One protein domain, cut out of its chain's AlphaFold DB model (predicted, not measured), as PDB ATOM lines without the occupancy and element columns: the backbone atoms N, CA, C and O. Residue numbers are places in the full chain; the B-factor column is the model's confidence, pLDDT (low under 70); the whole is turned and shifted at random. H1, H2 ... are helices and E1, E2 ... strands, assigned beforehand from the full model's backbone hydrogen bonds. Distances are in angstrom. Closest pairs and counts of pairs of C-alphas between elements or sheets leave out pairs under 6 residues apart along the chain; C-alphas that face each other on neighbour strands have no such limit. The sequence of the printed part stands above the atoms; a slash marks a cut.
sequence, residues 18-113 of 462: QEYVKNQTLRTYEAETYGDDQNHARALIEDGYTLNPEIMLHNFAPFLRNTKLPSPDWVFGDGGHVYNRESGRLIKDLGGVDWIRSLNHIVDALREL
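Overview. This is residues 18 to 113 of the 462 residues of an uncharacterized protein of Aphanomyces astaci (UniProt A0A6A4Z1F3). A small hairpin of two strands, E1 and E2, lies with long loops to one side of two longer helices, H2 and H4; H4 packs on H2 with residues 99 to 103 alone and slants away from it at 43 degrees. Short H3 turns off the end of H2, and short H1 lies on the far side of the helix pair from the hairpin, with residues 24 to 35 looping from it to the start of H2. The printed part has 96 residues with four named helices and two named strands, in the order H1 H2 H3 E1 E2 H4; the sheet, E1 - E2, is antiparallel and the class is mostly helix. The whole is compact, with a radius of gyration of the C-alphas of 12.5 A and spans of 36 by 29 by 20 A.

Along the chain. Find C-alpha 74 at (147.625, 131.015, 186.303), where strand E1 begins; it covers residues 74 to 76, and E2 covers residues 82 to 84. Helix H2 runs from C-alpha 36 at (137.736, 110.659, 181.854) to residue 51, 21.9 A in length. H3 is residues 53 to 58, 10.2 A, and H1 is residues 18 to 23, 8.5 A. H4, residues 99 to 112, runs 19.8 A and ends with C-alpha 112 at (149.447, 119.853, 205.424).

Arrangement. Look first at the hairpin of E1 and E2, joined by a tight link: N 75 and O 83 are 2.9 A apart, within hydrogen-bond range, and the strand directions stand at 144 degrees. The closest C-alphas of H3 and E1 are those of Met 56 and Phe 76, 7.1 A apart. H2 is apart from both strands. H2 and H4 touch, closest at the C-alphas of Ala 41 and Ile 100, 5.4 A, and run the same way at a steep tilt of 43 degrees. H2 and H3 only just touch, with 3 pairs of C-alphas within 8 A, and only at the corner; the closest are those of Tyr 49 and Ile 55, 6.1 A, and the helices are about perpendicular at 77 degrees. H1 and H4 only just touch, also with 3 pairs, through residues 107 to 111 of H4 alone; the C-alphas of Val 21 and Val 107 are closest, 7.1 A, at a steep tilt of 57 degrees, opposite ways. Every O i to N i+4 pair is within hydrogen-bond range in H1, H2 and H4; H3 has 0 of 2, but 3 of 3 O i to N i+3 pairs.

Size, cuts and confidence. The C-alphas of Thr 25 and Ser 87, the two farthest apart, are 36.5 A from each other. The printed part has no cut. The links H1 to H2, H3 to E1 and E2 to H4 are long; in the last two, residues 63 to 64 pair antiparallel with residues 97 to 98. The mean pLDDT of the printed part is 75.6, and residues 18 to 35, 53 to 58 and 111 to 113 are under 70.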
ATOM      1  N   GLN A  18     138.519 118.822 205.683       43.59
ATOM      2  CA  GLN A  18     139.223 117.557 205.911       43.59
ATOM      3  C   GLN A  18     138.293 116.331 205.988       43.59
ATOM      4  O   GLN A  18     138.744 115.227 205.710       43.59
ATOM      5  N   GLU A  19     137.018 116.486 206.362       43.72
ATOM      6  CA  GLU A  19     136.001 115.422 206.292       43.72
ATOM      7  C   GLU A  19     135.588 115.154 204.848       43.72
ATOM      8  O   GLU A  19     135.518 113.996 204.453       43.72
ATOM      9  N   TYR A  20     135.403 116.196 204.033       43.94
ATOM     10  CA  TYR A  20     135.153 116.034 202.597       43.94
ATOM     11  C   TYR A  20     136.318 115.285 201.918       43.94
ATOM     12  O   TYR A  20     136.108 114.273 201.251       43.94
ATOM     13  N   VAL A  21     137.561 115.692 202.209       46.22
ATOM     14  CA  VAL A  21     138.801 115.054 201.717       46.22
ATOM     15  C   VAL A  21     139.070 113.657 202.316       46.22
ATOM     16  O   VAL A  21     139.832 112.882 201.733       46.22
ATOM     17  N   LYS A  22     138.473 113.308 203.465       47.22
ATOM     18  CA  LYS A  22     138.521 111.951 204.053       47.22
ATOM     19  C   LYS A  22     137.446 111.019 203.499       47.22
ATOM     20  O   LYS A  22     137.705 109.829 203.355       47.22
ATOM     21  N   ASN A  23     136.247 111.544 203.255       46.12
ATOM     22  CA  ASN A  23     135.079 110.757 202.861       46.12
ATOM     23  C   ASN A  23     135.056 110.476 201.356       46.12
ATOM     24  O   ASN A  23     134.491 109.468 200.936       46.12
ATOM     25  N   GLN A  24     135.706 111.313 200.544       46.84
ATOM     26  CA  GLN A  24     136.070 110.896 199.199       46.84
ATOM     27  C   GLN A  24     137.139 109.806 199.285       46.84
ATOM     28  O   GLN A  24     138.273 110.050 199.701       46.84
ATOM     29  N   THR A  25     136.789 108.606 198.823       38.47
ATOM     30  CA  THR A  25     137.729 107.535 198.480       38.47
ATOM     31  C   THR A  25     138.528 107.933 197.240       38.47
ATOM     32  O   THR A  25     138.416 107.329 196.174       38.47
ATOM     33  N   LEU A  26     139.361 108.966 197.403       43.03
ATOM     34  CA  LEU A  26     140.384 109.398 196.463       43.03
ATOM     35  C   LEU A  26     141.395 108.261 196.309       43.03
ATOM     36  O   LEU A  26     142.451 108.236 196.946       43.03
ATOM     37  N   ARG A  27     141.055 107.313 195.428       40.97
ATOM     38  CA  ARG A  27     142.044 106.511 194.716       40.97
ATOM     39  C   ARG A  27     143.082 107.502 194.215       40.97
ATOM     40  O   ARG A  27     142.726 108.509 193.607       40.97
ATOM     41  N   THR A  28     144.352 107.256 194.511       44.34
ATOM     42  CA  THR A  28     145.432 108.081 193.978       44.34
ATOM     43  C   THR A  28     145.438 107.913 192.468       44.34
ATOM     44  O   THR A  28     145.986 106.932 191.971       44.34
ATOM     45  N   TYR A  29     144.783 108.838 191.764       45.59
ATOM     46  CA  TYR A  29     144.751 108.880 190.311       45.59
ATOM     47  C   TYR A  29     146.191 108.915 189.804       45.59
ATOM     48  O   TYR A  29     146.956 109.833 190.125       45.59
ATOM     49  N   GLU A  30     146.577 107.875 189.069       49.78
ATOM     50  CA  GLU A  30     147.899 107.800 188.466       49.78
ATOM     51  C   GLU A  30     148.029 108.941 187.457       49.78
ATOM     52  O   GLU A  30     147.124 109.204 186.668       49.78
ATOM     53  N   ALA A  31     149.148 109.666 187.496       51.00
ATOM     54  CA  ALA A  31     149.281 110.962 186.824       51.00
ATOM     55  C   ALA A  31     149.405 110.886 185.283       51.00
ATOM     56  O   ALA A  31     149.935 111.815 184.670       51.00
ATOM     57  N   GLU A  32     148.975 109.776 184.681       48.12
ATOM     58  CA  GLU A  32     149.089 109.449 183.257       48.12
ATOM     59  C   GLU A  32     147.782 108.871 182.666       48.12
ATOM     60  O   GLU A  32     147.760 108.502 181.492       48.12
ATOM     61  N   THR A  33     146.669 108.835 183.416       53.59
ATOM     62  CA  THR A  33     145.365 108.443 182.857       53.59
ATOM     63  C   THR A  33     144.757 109.551 181.985       53.59
ATOM     64  O   THR A  33     144.722 110.736 182.338       53.59
ATOM     65  N   TYR A  34     144.299 109.164 180.790       66.00
ATOM     66  CA  TYR A  34     143.795 110.068 179.755       66.00
ATOM     67  C   TYR A  34     142.263 110.118 179.720       66.00
ATOM     68  O   TYR A  34     141.589 109.116 179.932       66.00
ATOM     69  N   GLY A  35     141.721 111.286 179.364       69.31
ATOM     70  CA  GLY A  35     140.286 111.478 179.145       69.31
ATOM     71  C   GLY A  35     139.504 111.638 180.446       69.31
ATOM     72  O   GLY A  35     139.528 112.711 181.054       69.31
ATOM     73  N   ASP A  36     138.800 110.585 180.849       75.12
ATOM     74  CA  ASP A  36     137.736 110.659 181.854       75.12
ATOM     75  C   ASP A  36     138.247 111.031 183.249       75.12
ATOM     76  O   ASP A  36     137.648 111.881 183.903       75.12
ATOM     77  N   ASP A  37     139.407 110.519 183.666       81.75
ATOM     78  CA  ASP A  37     140.011 110.861 184.962       81.75
ATOM     79  C   ASP A  37     140.424 112.338 185.060       81.75
ATOM     80  O   ASP A  37     140.360 112.936 186.132       81.75
ATOM     81  N   GLN A  38     140.809 112.969 183.945       86.06
ATOM     82  CA  GLN A  38     141.130 114.401 183.912       86.06
ATOM     83  C   GLN A  38     139.855 115.254 183.989       86.06
ATOM     84  O   GLN A  38     139.846 116.276 184.673       86.06
ATOM     85  N   ASN A  39     138.766 114.815 183.346       85.81
ATOM     86  CA  ASN A  39     137.451 115.450 183.471       85.81
ATOM     87  C   ASN A  39     136.873 115.276 184.886       85.81
ATOM     88  O   ASN A  39     136.323 116.220 185.447       85.81
ATOM     89  N   HIS A  40     137.048 114.100 185.489       84.50
ATOM     90  CA  HIS A  40     136.615 113.812 186.851       84.50
ATOM     91  C   HIS A  40     137.430 114.601 187.884       84.50
ATOM     92  O   HIS A  40     136.851 115.253 188.746       84.50
ATOM     93  N   ALA A  41     138.763 114.639 187.761       86.06
ATOM     94  CA  ALA A  41     139.610 115.453 188.632       86.06
ATOM     95  C   ALA A  41     139.283 116.951 188.526       86.06
ATOM     96  O   ALA A  41     139.294 117.656 189.534       86.06
ATOM     97  N   ARG A  42     138.934 117.431 187.324       91.38
ATOM     98  CA  ARG A  42     138.405 118.784 187.129       91.38
ATOM     99  C   ARG A  42     137.082 118.986 187.866       91.38
ATOM    100  O   ARG A  42     136.983 119.940 188.628       91.38
ATOM    101  N   ALA A  43     136.106 118.095 187.684       86.69
ATOM    102  CA  ALA A  43     134.818 118.181 188.370       86.69
ATOM    103  C   ALA A  43     134.979 118.191 189.901       86.69
ATOM    104  O   ALA A  43     134.354 119.005 190.565       86.69
ATOM    105  N   LEU A  44     135.893 117.388 190.460       86.31
ATOM    106  CA  LEU A  44     136.199 117.397 191.898       86.31
ATOM    107  C   LEU A  44     136.837 118.713 192.381       86.31
ATOM    108  O   LEU A  44     136.615 119.105 193.527       86.31
ATOM    109  N   ILE A  45     137.613 119.409 191.540       88.38
ATOM    110  CA  ILE A  45     138.119 120.758 191.850       88.38
ATOM    111  C   ILE A  45     136.973 121.776 191.811       88.38
ATOM    112  O   ILE A  45     136.845 122.571 192.740       88.38
ATOM    113  N   GLU A  46     136.129 121.740 190.776       87.19
ATOM    114  CA  GLU A  46     134.975 122.641 190.628       87.19
ATOM    115  C   GLU A  46     133.968 122.451 191.789       87.19
ATOM    116  O   GLU A  46     133.603 123.426 192.455       87.19
ATOM    117  N   ASP A  47     133.620 121.204 192.133       83.06
ATOM    118  CA  ASP A  47     132.802 120.837 193.300       83.06
ATOM    119  C   ASP A  47     133.471 121.243 194.619       83.06
ATOM    120  O   ASP A  47     132.823 121.819 195.493       83.06
ATOM    121  N   GLY A  48     134.772 120.979 194.776       80.62
ATOM    122  CA  GLY A  48     135.527 121.321 195.980       80.62
ATOM    123  C   GLY A  48     135.502 122.822 196.270       80.62
ATOM    124  O   GLY A  48     135.195 123.224 197.392       80.62
ATOM    125  N   TYR A  49     135.744 123.647 195.247       80.75
ATOM    126  CA  TYR A  49     135.681 125.110 195.323       80.75
ATOM    127  C   TYR A  49     134.250 125.635 195.518       80.75
ATOM    128  O   TYR A  49     134.056 126.642 196.196       80.75
ATOM    129  N   THR A  50     133.243 124.957 194.961       75.06
ATOM    130  CA  THR A  50     131.825 125.327 195.120       75.06
ATOM    131  C   THR A  50     131.295 125.003 196.520       75.06
ATOM    132  O   THR A  50     130.572 125.803 197.111       75.06
ATOM    133  N   LEU A  51     131.666 123.844 197.074       70.38
ATOM    134  CA  LEU A  51     131.247 123.391 198.403       70.38
ATOM    135  C   LEU A  51     132.059 124.042 199.530       70.38
ATOM    136  O   LEU A  51     131.532 124.240 200.623       70.38
ATOM    137  N   ASN A  52     133.326 124.381 199.276       72.25
ATOM    138  CA  ASN A  52     134.242 124.977 200.247       72.25
ATOM    139  C   ASN A  52     134.961 126.193 199.626       72.25
ATOM    140  O   ASN A  52     136.146 126.103 199.291       72.25
ATOM    141  N   PRO A  53     134.298 127.359 199.501       67.06
ATOM    142  CA  PRO A  53     134.907 128.560 198.917       67.06
ATOM    143  C   PRO A  53     136.128 129.079 199.701       67.06
ATOM    144  O   PRO A  53     136.925 129.841 199.162       67.06
ATOM    145  N   GLU A  54     136.341 128.633 200.944       66.12
ATOM    146  CA  GLU A  54     137.574 128.899 201.700       66.12
ATOM    147  C   GLU A  54     138.833 128.310 201.033       66.12
ATOM    148  O   GLU A  54     139.922 128.849 201.219       66.12
ATOM    149  N   ILE A  55     138.710 127.274 200.187       67.56
ATOM    150  CA  ILE A  55     139.848 126.706 199.437       67.56
ATOM    151  C   ILE A  55     140.513 127.768 198.544       67.56
ATOM    152  O   ILE A  55     141.732 127.764 198.358       67.56
ATOM    153  N   MET A  56     139.732 128.735 198.051       65.06
ATOM    154  CA  MET A  56     140.208 129.838 197.211       65.06
ATOM    155  C   MET A  56     141.259 130.711 197.903       65.06
ATOM    156  O   MET A  56     142.141 131.253 197.241       65.06
ATOM    157  N   LEU A  57     141.210 130.807 199.234       57.38
ATOM    158  CA  LEU A  57     142.118 131.630 200.040       57.38
ATOM    159  C   LEU A  57     143.576 131.144 199.962       57.38
ATOM    160  O   LEU A  57     144.501 131.899 200.252       57.38
ATOM    161  N   HIS A  58     143.791 129.901 199.525       66.50
ATOM    162  CA  HIS A  58     145.114 129.306 199.353       66.50
ATOM    163  C   HIS A  58     145.756 129.581 197.979       66.50
ATOM    164  O   HIS A  58     146.922 129.242 197.793       66.50
ATOM    165  N   ASN A  59     145.045 130.227 197.039       74.06
ATOM    166  CA  ASN A  59     145.571 130.680 195.739       74.06
ATOM    167  C   ASN A  59     146.334 129.601 194.937       74.06
ATOM    168  O   ASN A  59     147.403 129.857 194.373       74.06
ATOM    169  N   PHE A  60     145.796 128.379 194.883       86.19
ATOM    170  CA  PHE A  60     146.440 127.264 194.187       86.19
ATOM    171  C   PHE A  60     146.633 127.528 192.686       86.19
ATOM    172  O   PHE A  60     145.742 128.024 191.996       86.19
ATOM    173  N   ALA A  61     147.803 127.148 192.172       90.38
ATOM    174  CA  ALA A  61     148.132 127.234 190.755       90.38
ATOM    175  C   ALA A  61     147.849 125.896 190.041       90.38
ATOM    176  O   ALA A  61     148.241 124.844 190.557       90.38
ATOM    177  N   PRO A  62     147.229 125.900 188.845       93.06
ATOM    178  CA  PRO A  62     147.076 124.695 188.036       93.06
ATOM    179  C   PRO A  62     148.437 124.196 187.547       93.06
ATOM    180  O   PRO A  62     149.291 124.983 187.137       93.06
ATOM    181  N   PHE A  63     148.628 122.881 187.530       92.94
ATOM    182  CA  PHE A  63     149.784 122.253 186.896       92.94
ATOM    183  C   PHE A  63     149.605 122.176 185.382       92.94
ATOM    184  O   PHE A  63     148.519 121.871 184.894       92.94
ATOM    185  N   LEU A  64     150.682 122.408 184.631       89.12
ATOM    186  CA  LEU A  64     150.678 122.287 183.172       89.12
ATOM    187  C   LEU A  64     151.151 120.886 182.752       89.12
ATOM    188  O   LEU A  64     152.167 120.394 183.250       89.12
ATOM    189  N   ARG A  65     150.452 120.253 181.798       85.00
ATOM    190  CA  ARG A  65     150.757 118.890 181.311       85.00
ATOM    191  C   ARG A  65     152.188 118.760 180.793       85.00
ATOM    192  O   ARG A  65     152.884 117.808 181.136       85.00
ATOM    193  N   ASN A  66     152.634 119.741 180.010       81.00
ATOM    194  CA  ASN A  66     153.911 119.679 179.296       81.00
ATOM    195  C   ASN A  66     155.126 119.906 180.209       81.00
ATOM    196  O   ASN A  66     156.172 119.307 179.987       81.00
ATOM    197  N   THR A  67     155.008 120.763 181.230       79.38
ATOM    198  CA  THR A  67     156.131 121.094 182.129       79.38
ATOM    199  C   THR A  67     156.142 120.255 183.405       79.38
ATOM    200  O   THR A  67     157.164 120.193 184.080       79.38
ATOM    201  N   LYS A  68     155.007 119.632 183.762       79.75
ATOM    202  CA  LYS A  68     154.756 118.974 185.056       79.75
ATOM    203  C   LYS A  68     154.969 119.892 186.279       79.75
ATOM    204  O   LYS A  68     155.052 119.400 187.403       79.75
ATOM    205  N   LEU A  69     154.991 121.212 186.071       83.19
ATOM    206  CA  LEU A  69     155.160 122.260 187.085       83.19
ATOM    207  C   LEU A  69     153.871 123.092 187.237       83.19
ATOM    208  O   LEU A  69     153.067 123.133 186.295       83.19
ATOM    209  N   PRO A  70     153.653 123.757 188.389       88.06
ATOM    210  CA  PRO A  70     152.564 124.715 188.538       88.06
ATOM    211  C   PRO A  70     152.783 125.900 187.594       88.06
ATOM    212  O   PRO A  70     153.910 126.366 187.417       88.06
ATOM    213  N   SER A  71     151.706 126.399 186.990       87.06
ATOM    214  CA  SER A  71     151.754 127.590 186.147       87.06
ATOM    215  C   SER A  71     152.146 128.816 186.988       87.06
ATOM    216  O   SER A  71     151.474 129.098 187.990       87.06
ATOM    217  N   PRO A  72     153.195 129.571 186.612       82.88
ATOM    218  CA  PRO A  72     153.518 130.828 187.283       82.88
ATOM    219  C   PRO A  72     152.434 131.886 187.032       82.88
ATOM    220  O   PRO A  72     152.165 132.706 187.907       82.88
ATOM    221  N   ASP A  73     151.762 131.806 185.883       85.94
ATOM    222  CA  ASP A  73     150.896 132.868 185.376       85.94
ATOM    223  C   ASP A  73     149.414 132.605 185.642       85.94
ATOM    224  O   ASP A  73     148.591 133.471 185.355       85.94
ATOM    225  N   TRP A  74     149.030 131.413 186.119       91.12
ATOM    226  CA  TRP A  74     147.625 131.015 186.303       91.12
ATOM    227  C   TRP A  74     147.293 130.702 187.774       91.12
ATOM    228  O   TRP A  74     148.173 130.397 188.583       91.12
ATOM    229  N   VAL A  75     146.012 130.784 188.133       91.00
ATOM    230  CA  VAL A  75     145.481 130.510 189.481       91.00
ATOM    231  C   VAL A  75     144.046 129.972 189.395       91.00
ATOM    232  O   VAL A  75     143.314 130.324 188.469       91.00
ATOM    233  N   PHE A  76     143.642 129.118 190.337       88.69
ATOM    234  CA  PHE A  76     142.250 128.690 190.500       88.69
ATOM    235  C   PHE A  76     141.432 129.744 191.264       88.69
ATOM    236  O   PHE A  76     141.824 130.161 192.353       88.69
ATOM    237  N   GLY A  77     140.291 130.146 190.702       78.81
ATOM    238  CA  GLY A  77     139.344 131.110 191.269       78.81
ATOM    239  C   GLY A  77     137.939 130.525 191.446       78.81
ATOM    240  O   GLY A  77     137.786 129.319 191.642       78.81
ATOM    241  N   ASP A  78     136.915 131.384 191.406       74.94
ATOM    242  CA  ASP A  78     135.515 131.037 191.686       74.94
ATOM    243  C   ASP A  78     135.063 129.776 190.922       74.94
ATOM    244  O   ASP A  78     135.273 129.653 189.713       74.94
ATOM    245  N   GLY A  79     134.454 128.823 191.637       75.62
ATOM    246  CA  GLY A  79     133.947 127.574 191.053       75.62
ATOM    247  C   GLY A  79     135.017 126.658 190.444       75.62
ATOM    248  O   GLY A  79     134.691 125.858 189.576       75.62
ATOM    249  N   GLY A  80     136.291 126.788 190.836       80.38
ATOM    250  CA  GLY A  80     137.397 125.969 190.319       80.38
ATOM    251  C   GLY A  80     137.885 126.377 188.924       80.38
ATOM    252  O   GLY A  80     138.716 125.691 188.324       80.38
ATOM    253  N   HIS A  81     137.399 127.499 188.391       86.38
ATOM    254  CA  HIS A  81     137.832 128.031 187.103       86.38
ATOM    255  C   HIS A  81     139.273 128.565 187.146       86.38
ATOM    256  O   HIS A  81     139.754 129.025 188.179       86.38
ATOM    257  N   VAL A  82     139.973 128.538 186.006       89.94
ATOM    258  CA  VAL A  82     141.364 129.010 185.901       89.94
ATOM    259  C   VAL A  82     141.413 130.437 185.361       89.94
ATOM    260  O   VAL A  82     140.838 130.738 184.316       89.94
ATOM    261  N   TYR A  83     142.165 131.301 186.035       88.06
ATOM    262  CA  TYR A  83     142.370 132.698 185.666       88.06
ATOM    263  C   TYR A  83     143.852 132.984 185.438       88.06
ATOM    264  O   TYR A  83     144.715 132.405 186.099       88.06
ATOM    265  N   ASN A  84     144.159 133.906 184.527       88.12
ATOM    266  CA  ASN A  84     145.483 134.511 184.445       88.12
ATOM    267  C   ASN A  84     145.686 135.462 185.638       88.12
ATOM    268  O   ASN A  84     144.850 136.326 185.898       88.12
ATOM    269  N   ARG A  85     146.803 135.288 186.343       81.88
ATOM    270  CA  ARG A  85     147.154 135.926 187.613       81.88
ATOM    271  C   ARG A  85     147.345 137.436 187.488       81.88
ATOM    272  O   ARG A  85     146.855 138.161 188.341       81.88
ATOM    273  N   GLU A  86     147.999 137.898 186.422       71.88
ATOM    274  CA  GLU A  86     148.276 139.326 186.200       71.88
ATOM    275  C   GLU A  86     147.053 140.092 185.671       71.88
ATOM    276  O   GLU A  86     146.779 141.213 186.083       71.88
ATOM    277  N   SER A  87     146.299 139.498 184.740       74.44
ATOM    278  CA  SER A  87     145.196 140.186 184.047       74.44
ATOM    279  C   SER A  87     143.802 139.905 184.617       74.44
ATOM    280  O   SER A  87     142.831 140.508 184.155       74.44
ATOM    281  N   GLY A  88     143.667 138.957 185.552       79.62
ATOM    282  CA  GLY A  88     142.382 138.511 186.109       79.62
ATOM    283  C   GLY A  88     141.439 137.849 185.094       79.62
ATOM    284  O   GLY A  88     140.265 137.627 185.384       79.62
ATOM    285  N   ARG A  89     141.904 137.561 183.870       85.94
ATOM    286  CA  ARG A  89     141.059 137.037 182.785       85.94
ATOM    287  C   ARG A  89     140.893 135.524 182.884       85.94
ATOM    288  O   ARG A  89     141.870 134.800 183.051       85.94
ATOM    289  N   LEU A  90     139.657 135.058 182.703       86.06
ATOM    290  CA  LEU A  90     139.310 133.637 182.618       86.06
ATOM    291  C   LEU A  90     140.035 132.961 181.440       86.06
ATOM    292  O   LEU A  90     139.891 133.386 180.288       86.06
ATOM    293  N   ILE A  91     140.757 131.878 181.722       90.25
ATOM    294  CA  ILE A  91     141.379 131.008 180.725       90.25
ATOM    295  C   ILE A  91     140.321 130.034 180.195       90.25
ATOM    296  O   ILE A  91     139.778 129.222 180.939       90.25
ATOM    297  N   LYS A  92     140.011 130.129 178.895       85.38
ATOM    298  CA  LYS A  92     139.008 129.270 178.238       85.38
ATOM    299  C   LYS A  92     139.582 127.961 177.698       85.38
ATOM    300  O   LYS A  92     138.876 126.957 177.699       85.38
ATOM    301  N   ASP A  93     140.827 127.977 177.222       84.56
ATOM    302  CA  ASP A  93     141.513 126.763 176.783       84.56
ATOM    303  C   ASP A  93     142.230 126.117 177.969       84.56
ATOM    304  O   ASP A  93     143.192 126.651 178.517       84.56
ATOM    305  N   LEU A  94     141.714 124.960 178.365       86.19
ATOM    306  CA  LEU A  94     142.158 124.198 179.523       86.19
ATOM    307  C   LEU A  94     142.850 122.886 179.124       86.19
ATOM    308  O   LEU A  94     143.204 122.096 180.000       86.19
ATOM    309  N   GLY A  95     143.085 122.656 177.824       82.50
ATOM    310  CA  GLY A  95     143.738 121.442 177.320       82.50
ATOM    311  C   GLY A  95     145.182 121.272 177.809       82.50
ATOM    312  O   GLY A  95     145.676 120.150 177.914       82.50
ATOM    313  N   GLY A  96     145.841 122.379 178.170       86.12
ATOM    314  CA  GLY A  96     147.182 122.393 178.755       86.12
ATOM    315  C   GLY A  96     147.259 122.057 180.251       86.12
ATOM    316  O   GLY A  96     148.370 121.888 180.754       86.12
ATOM    317  N   VAL A  97     146.133 121.950 180.971       90.25
ATOM    318  CA  VAL A  97     146.111 121.716 182.429       90.25
ATOM    319  C   VAL A  97     146.132 120.221 182.762       90.25
ATOM    320  O   VAL A  97     145.401 119.417 182.183       90.25
ATOM    321  N   ASP A  98     146.983 119.843 183.714       92.50
ATOM    322  CA  ASP A  98     146.996 118.531 184.356       92.50
ATOM    323  C   ASP A  98     146.116 118.585 185.611       92.50
ATOM    324  O   ASP A  98     146.554 118.976 186.700       92.50
ATOM    325  N   TRP A  99     144.843 118.239 185.437       92.31
ATOM    326  CA  TRP A  99     143.818 118.340 186.474       92.31
ATOM    327  C   TRP A  99     144.057 117.358 187.618       92.31
ATOM    328  O   TRP A  99     143.860 117.719 188.774       92.31
ATOM    329  N   ILE A 100     144.582 116.167 187.319       88.75
ATOM    330  CA  ILE A 100     144.946 115.158 188.322       88.75
ATOM    331  C   ILE A 100     146.080 115.672 189.216       88.75
ATOM    332  O   ILE A 100     145.958 115.653 190.442       88.75
ATOM    333  N   ARG A 101     147.182 116.182 188.636       87.94
ATOM    334  CA  ARG A 101     148.284 116.733 189.451       87.94
ATOM    335  C   ARG A 101     147.853 117.984 190.222       87.94
ATOM    336  O   ARG A 101     148.277 118.160 191.361       87.94
ATOM    337  N   SER A 102     146.983 118.806 189.637       91.38
ATOM    338  CA  SER A 102     146.408 119.981 190.303       91.38
ATOM    339  C   SER A 102     145.548 119.599 191.512       91.38
ATOM    340  O   SER A 102     145.751 120.147 192.592       91.38
ATOM    341  N   LEU A 103     144.646 118.620 191.364       89.56
ATOM    342  CA  LEU A 103     143.784 118.128 192.442       89.56
ATOM    343  C   LEU A 103     144.619 117.531 193.576       89.56
ATOM    344  O   LEU A 103     144.417 117.888 194.733       89.56
ATOM    345  N   ASN A 104     145.596 116.683 193.245       85.88
ATOM    346  CA  ASN A 104     146.505 116.107 194.236       85.88
ATOM    347  C   ASN A 104     147.272 117.200 195.002       85.88
ATOM    348  O   ASN A 104     147.359 117.131 196.222       85.88
ATOM    349  N   HIS A 105     147.755 118.251 194.325       85.62
ATOM    350  CA  HIS A 105     148.425 119.371 194.992       85.62
ATOM    351  C   HIS A 105     147.501 120.147 195.945       85.62
ATOM    352  O   HIS A 105     147.910 120.443 197.068       85.62
ATOM    353  N   ILE A 106     146.262 120.435 195.527       84.69
ATOM    354  CA  ILE A 106     145.241 121.075 196.375       84.69
ATOM    355  C   ILE A 106     144.968 120.201 197.608       84.69
ATOM    356  O   ILE A 106     145.021 120.684 198.736       84.69
ATOM    357  N   VAL A 107     144.729 118.902 197.406       83.00
ATOM    358  CA  VAL A 107     144.441 117.934 198.477       83.00
ATOM    359  C   VAL A 107     145.610 117.796 199.453       83.00
ATOM    360  O   VAL A 107     145.386 117.802 200.662       83.00
ATOM    361  N   ASP A 108     146.846 117.692 198.967       78.75
ATOM    362  CA  ASP A 108     148.029 117.565 199.820       78.75
ATOM    363  C   ASP A 108     148.279 118.852 200.621       78.75
ATOM    364  O   ASP A 108     148.477 118.789 201.835       78.75
ATOM    365  N   ALA A 109     148.156 120.029 200.003       79.00
ATOM    366  CA  ALA A 109     148.297 121.299 200.711       79.00
ATOM    367  C   ALA A 109     147.191 121.522 201.764       79.00
ATOM    368  O   ALA A 109     147.484 121.966 202.872       79.00
ATOM    369  N   LEU A 110     145.938 121.149 201.473       75.12
ATOM    370  CA  LEU A 110     144.830 121.174 202.442       75.12
ATOM    371  C   LEU A 110     144.946 120.096 203.541       75.12
ATOM    372  O   LEU A 110     144.240 120.170 204.547       75.12
ATOM    373  N   ARG A 111     145.814 119.088 203.370       69.44
ATOM    374  CA  ARG A 111     146.167 118.104 204.411       69.44
ATOM    375  C   ARG A 111     147.337 118.571 205.278       69.44
ATOM    376  O   ARG A 111     147.351 118.278 206.471       69.44
ATOM    377  N   GLU A 112     148.313 119.266 204.696       62.97
ATOM    378  CA  GLU A 112     149.447 119.853 205.424       62.97
ATOM    379  C   GLU A 112     149.034 121.072 206.257       62.97
ATOM    380  O   GLU A 112     149.542 121.286 207.362       62.97
ATOM    381  N   LEU A 113     148.070 121.847 205.760       56.00
ATOM    382  CA  LEU A 113     147.412 122.903 206.513       56.00
ATOM    383  C   LEU A 113     146.367 122.275 207.450       56.00
ATOM    384  O   LEU A 113     145.398 121.649 207.024       56.00
TER     385      LEU A 113